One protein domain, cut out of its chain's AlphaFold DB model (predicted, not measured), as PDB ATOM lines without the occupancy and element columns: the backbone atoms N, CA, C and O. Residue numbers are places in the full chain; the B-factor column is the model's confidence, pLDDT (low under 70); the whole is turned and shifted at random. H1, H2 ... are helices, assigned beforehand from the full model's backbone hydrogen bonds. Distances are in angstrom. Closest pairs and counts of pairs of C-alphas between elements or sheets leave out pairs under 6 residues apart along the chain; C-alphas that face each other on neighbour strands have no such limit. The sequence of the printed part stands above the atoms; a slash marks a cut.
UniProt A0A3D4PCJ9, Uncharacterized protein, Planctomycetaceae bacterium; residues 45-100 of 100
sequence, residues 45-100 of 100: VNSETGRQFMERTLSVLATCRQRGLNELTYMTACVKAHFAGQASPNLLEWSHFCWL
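What this domain is: This is residues 45 to 100 of the 100 residues of an uncharacterized protein of Planctomycetaceae bacterium (UniProt A0A3D4PCJ9). What shape do these atoms make? Two helices, the longer H1 and then H2, meet near their ends at a corner and form a V, and a tail with no named element, residues 84 to 100, folds back along H2 toward that corner and runs on past it. Residues 46 to 52, of which 48 to 52 belong to H1, stick out at the other end of H1. What is the make-up? The printed part has 56 residues with two named helices in the order H1, H2 and no named strand, and its class is all helix. It is only just loose, close to compact, with a radius of gyration of the C-alphas of 12.4 A and spans of 39 by 27 by 19 A.

Where its parts are: Where is H1? It holds residues 48 to 66, from C-alpha 48 at (36.992, -30.857, 46.350) to C-alpha 66, 27.0 A away. Where is H2? It holds residues 71 to 83, 18.6 A from first to last C-alpha, and ends with C-alpha 83 at (39.483, -8.490, 43.898).

How they stand to each other: How does H1 stand to H2? They touch only at the corner by their tight link of 4 residues, H1 with residues 61 to 65 alone and H2 with residues 71 to 74 alone; their closest C-alphas, those of Cys 64 and Glu 71, are 5.6 A apart. Their lines stand at a steep tilt of 46 degrees, and they run opposite ways. What do the backbones show? In H1 and H2 every O i to N i+4 pair is within hydrogen-bond range.

The domain as a whole: How far does it reach? The two C-alphas farthest apart, those of Asn 46 and Trp 99, are 39.1 A apart. Is there a cut or a long link? The printed part has no cut, and its one link between named elements is tight. Where is the model's confidence low? Residues 96 to 100 have a pLDDT under 70, while the mean of the printed part is 89.5.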
ATOM      1  N   VAL A  45      39.820 -32.924  38.023       91.56
ATOM      2  CA  VAL A  45      40.203 -32.196  39.245       91.56
ATOM      3  C   VAL A  45      40.157 -33.151  40.433       91.56
ATOM      4  O   VAL A  45      39.127 -33.777  40.692       91.56
ATOM      5  N   ASN A  46      41.268 -33.240  41.168       91.69
ATOM      6  CA  ASN A  46      41.426 -34.186  42.280       91.69
ATOM      7  C   ASN A  46      41.123 -33.580  43.660       91.69
ATOM      8  O   ASN A  46      41.038 -34.315  44.639       91.69
ATOM      9  N   SER A  47      40.896 -32.269  43.749       95.56
ATOM     10  CA  SER A  47      40.481 -31.597  44.983       95.56
ATOM     11  C   SER A  47      38.985 -31.287  44.984       95.56
ATOM     12  O   SER A  47      38.377 -31.054  43.937       95.56
ATOM     13  N   GLU A  48      38.394 -31.246  46.176       96.38
ATOM     14  CA  GLU A  48      36.992 -30.857  46.350       96.38
ATOM     15  C   GLU A  48      36.751 -29.403  45.936       96.38
ATOM     16  O   GLU A  48      35.844 -29.108  45.161       96.38
ATOM     17  N   THR A  49      37.644 -28.505  46.346       96.44
ATOM     18  CA  THR A  49      37.617 -27.094  45.941       96.44
ATOM     19  C   THR A  49      37.716 -26.931  44.423       96.44
ATOM     20  O   THR A  49      36.991 -26.128  43.836       96.44
ATOM     21  N   GLY A  50      38.558 -27.733  43.765       94.19
ATOM     22  CA  GLY A  50      38.693 -27.742  42.310       94.19
ATOM     23  C   GLY A  50      37.432 -28.239  41.604       94.19
ATOM     24  O   GLY A  50      37.023 -27.648  40.604       94.19
ATOM     25  N   ARG A  51      36.781 -29.284  42.135       93.88
ATOM     26  CA  ARG A  51      35.491 -29.779  41.622       93.88
ATOM     27  C   ARG A  51      34.408 -28.711  41.705       93.88
ATOM     28  O   ARG A  51      33.793 -28.417  40.685       93.88
ATOM     29  N   GLN A  52      34.251 -28.074  42.863       95.62
ATOM     30  CA  GLN A  52      33.263 -27.010  43.065       95.62
ATOM     31  C   GLN A  52      33.521 -25.804  42.157       95.62
ATOM     32  O   GLN A  52      32.590 -25.251  41.573       95.62
ATOM     33  N   PHE A  53      34.785 -25.402  41.997       93.00
ATOM     34  CA  PHE A  53      35.150 -24.320  41.084       93.00
ATOM     35  C   PHE A  53      34.767 -24.649  39.637       93.00
ATOM     36  O   PHE A  53      34.162 -23.827  38.945       93.00
ATOM     37  N   MET A  54      35.094 -25.860  39.187       92.81
ATOM     38  CA  MET A  54      34.790 -26.330  37.839       92.81
ATOM     39  C   MET A  54      33.288 -26.438  37.587       92.81
ATOM     40  O   MET A  54      32.819 -25.951  36.560       92.81
ATOM     41  N   GLU A  55      32.543 -27.025  38.521       93.44
ATOM     42  CA  GLU A  55      31.084 -27.133  38.472       93.44
ATOM     43  C   GLU A  55      30.436 -25.750  38.340       93.44
ATOM     44  O   GLU A  55      29.723 -25.488  37.373       93.44
ATOM     45  N   ARG A  56      30.752 -24.828  39.257       94.00
ATOM     46  CA  ARG A  56      30.176 -23.476  39.271       94.00
ATOM     47  C   ARG A  56      30.531 -22.693  38.013       94.00
ATOM     48  O   ARG A  56      29.659 -22.067  37.417       94.00
ATOM     49  N   THR A  57      31.789 -22.761  37.576       93.19
ATOM     50  CA  THR A  57      32.241 -22.061  36.367       93.19
ATOM     51  C   THR A  57      31.520 -22.586  35.130       93.19
ATOM     52  O   THR A  57      31.008 -21.796  34.344       93.19
ATOM     53  N   LEU A  58      31.429 -23.908  34.951       93.00
ATOM     54  CA  LEU A  58      30.733 -24.495  33.803       93.00
ATOM     55  C   LEU A  58      29.240 -24.146  33.802       93.00
ATOM     56  O   LEU A  58      28.713 -23.801  32.746       93.00
ATOM     57  N   SER A  59      28.585 -24.157  34.965       93.06
ATOM     58  CA  SER A  59      27.179 -23.759  35.108       93.06
ATOM     59  C   SER A  59      26.944 -22.293  34.737       93.06
ATOM     60  O   SER A  59      26.017 -21.982  33.986       93.06
ATOM     61  N   VAL A  60      27.811 -21.386  35.197       94.19
ATOM     62  CA  VAL A  60      27.748 -19.958  34.846       94.19
ATOM     63  C   VAL A  60      27.940 -19.756  33.344       94.19
ATOM     64  O   VAL A  60      27.108 -19.117  32.704       94.19
ATOM     65  N   LEU A  61      28.988 -20.343  32.756       92.31
ATOM     66  CA  LEU A  61      29.273 -20.215  31.323       92.31
ATOM     67  C   LEU A  61      28.136 -20.784  30.457       92.31
ATOM     68  O   LEU A  61      27.766 -20.184  29.447       92.31
ATOM     69  N   ALA A  62      27.561 -21.924  30.852       91.62
ATOM     70  CA  ALA A  62      26.420 -22.519  30.163       91.62
ATOM     71  C   ALA A  62      25.196 -21.593  30.205       91.62
ATOM     72  O   ALA A  62      24.553 -21.383  29.176       91.62
ATOM     73  N   THR A  63      24.924 -20.987  31.362       92.38
ATOM     74  CA  THR A  63      23.817 -20.039  31.540       92.38
ATOM     75  C   THR A  63      24.023 -18.769  30.710       92.38
ATOM     76  O   THR A  63      23.091 -18.320  30.044       92.38
ATOM     77  N   CYS A  64      25.242 -18.214  30.678       92.75
ATOM     78  CA  CYS A  64      25.567 -17.076  29.813       92.75
ATOM     79  C   CYS A  64      25.284 -17.401  28.341       92.75
ATOM     80  O   CYS A  64      24.568 -16.653  27.678       92.75
ATOM     81  N   ARG A  65      25.759 -18.555  27.851       89.94
ATOM     82  CA  ARG A  65      25.540 -18.991  26.464       89.94
ATOM     83  C   ARG A  65      24.056 -19.176  26.139       89.94
ATOM     84  O   ARG A  65      23.620 -18.737  25.082       89.94
ATOM     85  N   GLN A  66      23.278 -19.785  27.035       89.31
ATOM     86  CA  GLN A  66      21.828 -19.954  26.852       89.31
ATOM     87  C   GLN A  66      21.080 -18.619  26.761       89.31
ATOM     88  O   GLN A  66      20.056 -18.537  26.090       89.31
ATOM     89  N   ARG A  67      21.598 -17.575  27.410       91.56
ATOM     90  CA  ARG A  67      21.015 -16.230  27.411       91.56
ATOM     91  C   ARG A  67      21.595 -15.293  26.352       91.56
ATOM     92  O   ARG A  67      21.222 -14.127  26.328       91.56
ATOM     93  N   GLY A  68      22.517 -15.768  25.513       91.31
ATOM     94  CA  GLY A  68      23.201 -14.929  24.526       91.31
ATOM     95  C   GLY A  68      24.132 -13.874  25.140       91.31
ATOM     96  O   GLY A  68      24.405 -12.859  24.510       91.31
ATOM     97  N   LEU A  69      24.611 -14.088  26.369       92.62
ATOM     98  CA  LEU A  69      25.544 -13.191  27.053       92.62
ATOM     99  C   LEU A  69      26.995 -13.557  26.719       92.62
ATOM    100  O   LEU A  69      27.344 -14.738  26.675       92.62
ATOM    101  N   ASN A  70      27.860 -12.548  26.576       92.88
ATOM    102  CA  ASN A  70      29.301 -12.765  26.438       92.88
ATOM    103  C   ASN A  70      29.881 -13.315  27.749       92.88
ATOM    104  O   ASN A  70      29.888 -12.639  28.786       92.88
ATOM    105  N   GLU A  71      30.371 -14.552  27.711       93.00
ATOM    106  CA  GLU A  71      30.756 -15.258  28.927       93.00
ATOM    107  C   GLU A  71      32.060 -14.721  29.521       93.00
ATOM    108  O   GLU A  71      32.197 -14.654  30.744       93.00
ATOM    109  N   LEU A  72      32.999 -14.297  28.669       93.62
ATOM    110  CA  LEU A  72      34.269 -13.721  29.105       93.62
ATOM    111  C   LEU A  72      34.050 -12.374  29.793       93.62
ATOM    112  O   LEU A  72      34.657 -12.116  30.832       93.62
ATOM    113  N   THR A  73      33.169 -11.533  29.247       94.94
ATOM    114  CA  THR A  73      32.830 -10.235  29.842       94.94
ATOM    115  C   THR A  73      32.233 -10.415  31.234       94.94
ATOM    116  O   THR A  73      32.695  -9.777  32.180       94.94
ATOM    117  N   TYR A  74      31.264 -11.327  31.383       95.50
ATOM    118  CA  TYR A  74      30.646 -11.609  32.678       95.50
ATOM    119  C   TYR A  74      31.658 -12.167  33.689       95.50
ATOM    120  O   TYR A  74      31.806 -11.627  34.784       95.50
ATOM    121  N   MET A  75      32.424 -13.198  33.314       95.12
ATOM    122  CA  MET A  75      33.424 -13.797  34.208       95.12
ATOM    123  C   MET A  75      34.492 -12.788  34.636       95.12
ATOM    124  O   MET A  75      34.898 -12.769  35.797       95.12
ATOM    125  N   THR A  76      34.917 -11.920  33.718       95.75
ATOM    126  CA  THR A  76      35.870 -10.845  34.015       95.75
ATOM    127  C   THR A  76      35.295  -9.865  35.036       95.75
ATOM    128  O   THR A  76      36.006  -9.472  35.959       95.75
ATOM    129  N   ALA A  77      34.019  -9.489  34.910       95.44
ATOM    130  CA  ALA A  77      33.349  -8.624  35.878       95.44
ATOM    131  C   ALA A  77      33.284  -9.270  37.273       95.44
ATOM    132  O   ALA A  77      33.622  -8.617  38.257       95.44
ATOM    133  N   CYS A  78      32.957 -10.564  37.359       95.38
ATOM    134  CA  CYS A  78      32.968 -11.314  38.620       95.38
ATOM    135  C   CYS A  78      34.348 -11.323  39.286       95.38
ATOM    136  O   CYS A  78      34.467 -11.052  40.481       95.38
ATOM    137  N   VAL A  79      35.402 -11.604  38.514       95.75
ATOM    138  CA  VAL A  79      36.779 -11.637  39.027       95.75
ATOM    139  C   VAL A  79      37.223 -10.250  39.494       95.75
ATOM    140  O   VAL A  79      37.791 -10.125  40.578       95.75
ATOM    141  N   LYS A  80      36.922  -9.195  38.725       96.94
ATOM    142  CA  LYS A  80      37.214  -7.806  39.117       96.94
ATOM    143  C   LYS A  80      36.502  -7.417  40.414       96.94
ATOM    144  O   LYS A  80      37.148  -6.875  41.304       96.94
ATOM    145  N   ALA A  81      35.209  -7.724  40.536       96.62
ATOM    146  CA  ALA A  81      34.433  -7.439  41.741       96.62
ATOM    147  C   ALA A  81      35.016  -8.154  42.970       96.62
ATOM    148  O   ALA A  81      35.197  -7.530  44.012       96.62
ATOM    149  N   HIS A  82      35.403  -9.425  42.824       95.88
ATOM    150  CA  HIS A  82      36.031 -10.191  43.901       95.88
ATOM    151  C   HIS A  82      37.322  -9.538  44.411       95.88
ATOM    152  O   HIS A  82      37.467  -9.331  45.615       95.88
ATOM    153  N   PHE A  83      38.236  -9.161  43.510       97.38
ATOM    154  CA  PHE A  83      39.483  -8.490  43.898       97.38
ATOM    155  C   PHE A  83      39.266  -7.083  44.468       97.38
ATOM    156  O   PHE A  83      40.075  -6.622  45.265       97.38
ATOM    157  N   ALA A  84      38.172  -6.416  44.098       97.38
ATOM    158  CA  ALA A  84      37.775  -5.132  44.667       97.38
ATOM    159  C   ALA A  84      37.038  -5.254  46.019       97.38
ATOM    160  O   ALA A  84      36.648  -4.235  46.585       97.38
ATOM    161  N   GLY A  85      36.802  -6.471  46.531       97.50
ATOM    162  CA  GLY A  85      36.004  -6.696  47.743       97.50
ATOM    163  C   GLY A  85      34.516  -6.361  47.574       97.50
ATOM    164  O   GLY A  85      33.820  -6.122  48.557       97.50
ATOM    165  N   GLN A  86      34.028  -6.316  46.334       96.69
ATOM    166  CA  GLN A  86      32.649  -5.988  45.985       96.69
ATOM    167  C   GLN A  86      31.823  -7.255  45.739       96.69
ATOM    168  O   GLN A  86      32.351  -8.335  45.459       96.69
ATOM    169  N   ALA A  87      30.498  -7.120  45.810       94.75
ATOM    170  CA  ALA A  87      29.593  -8.196  45.428       94.75
ATOM    171  C   ALA A  87      29.750  -8.527  43.934       94.75
ATOM    172  O   ALA A  87      29.837  -7.635  43.090       94.75
ATOM    173  N   SER A  88      29.767  -9.822  43.608       93.69
ATOM    174  CA  SER A  88      29.751 -10.275  42.216       93.69
ATOM    175  C   SER A  88      28.474  -9.784  41.523       93.69
ATOM    176  O   SER A  88      27.412  -9.816  42.150       93.69
ATOM    177  N   PRO A  89      28.533  -9.380  40.240       94.12
ATOM    178  CA  PRO A  89      27.334  -9.036  39.490       94.12
ATOM    179  C   PRO A  89      26.337 -10.198  39.504       94.12
ATOM    180  O   PRO A  89      26.725 -11.366  39.422       94.12
ATOM    181  N   ASN A  90      25.050  -9.872  39.607       93.94
ATOM    182  CA  ASN A  90      23.982 -10.856  39.543       93.94
ATOM    183  C   ASN A  90      23.814 -11.317  38.095       93.94
ATOM    184  O   ASN A  90      23.451 -10.524  37.226       93.94
ATOM    185  N   LEU A  91      24.047 -12.607  37.839       92.12
ATOM    186  CA  LEU A  91      23.901 -13.165  36.502       92.12
ATOM    187  C   LEU A  91      22.512 -12.887  35.934       92.12
ATOM    188  O   LEU A  91      22.420 -12.499  34.778       92.12
ATOM    189  N   LEU A  92      21.442 -13.059  36.716       89.62
ATOM    190  CA  LEU A  92      20.055 -12.939  36.249       89.62
ATOM    191  C   LEU A  92      19.718 -11.522  35.771       89.62
ATOM    192  O   LEU A  92      19.043 -11.368  34.757       89.62
ATOM    193  N   GLU A  93      20.281 -10.513  36.423       90.81
ATOM    194  CA  GLU A  93      20.083  -9.094  36.099       90.81
ATOM    195  C   GLU A  93      21.127  -8.558  35.106       90.81
ATOM    196  O   GLU A  93      21.002  -7.444  34.596       90.81
ATOM    197  N   TRP A  94      22.158  -9.352  34.798       88.38
ATOM    198  CA  TRP A  94      23.238  -8.949  33.909       88.38
ATOM    199  C   TRP A  94      22.728  -8.667  32.494       88.38
ATOM    200  O   TRP A  94      22.275  -9.561  31.777       88.38
ATOM    201  N   SER A  95      22.855  -7.408  32.086       75.81
ATOM    202  CA  SER A  95      22.433  -6.889  30.785       75.81
ATOM    203  C   SER A  95      23.535  -6.010  30.195       75.81
ATOM    204  O   SER A  95      23.376  -4.816  29.970       75.81
ATOM    205  N   HIS A  96      24.704  -6.597  29.947       63.69
ATOM    206  CA  HIS A  96      25.715  -5.910  29.148       63.69
ATOM    207  C   HIS A  96      25.377  -6.101  27.667       63.69
ATOM    208  O   HIS A  96      25.523  -7.204  27.138       63.69
ATOM    209  N   PHE A  97      24.917  -5.034  27.006       53.19
ATOM    210  CA  PHE A  97      24.858  -4.978  25.546       53.19
ATOM    211  C   PHE A  97      26.275  -5.207  25.012       53.19
ATOM    212  O   PHE A  97      27.169  -4.381  25.199       53.19
ATOM    213  N   CYS A  98      26.499  -6.362  24.392       46.28
ATOM    214  CA  CYS A  98      27.726  -6.611  23.660       46.28
ATOM    215  C   CYS A  98      27.623  -5.816  22.354       46.28
ATOM    216  O   CYS A  98      26.971  -6.258  21.417       46.28
ATOM    217  N   TRP A  99      28.222  -4.625  22.312       39.78
ATOM    218  CA  TRP A  99      28.598  -3.999  21.046       39.78
ATOM    219  C   TRP A  99      29.825  -4.741  20.511       39.78
ATOM    220  O   TRP A  99      30.960  -4.345  20.769       39.78
ATOM    221  N   LEU A 100      29.572  -5.861  19.840       42.56
ATOM    222  CA  LEU A 100      30.434  -6.431  18.808       42.56
ATOM    223  C   LEU A 100      29.541  -6.858  17.647       42.56
ATOM    224  O   LEU A 100      28.527  -7.532  17.932       42.56
TER     225      LEU A 100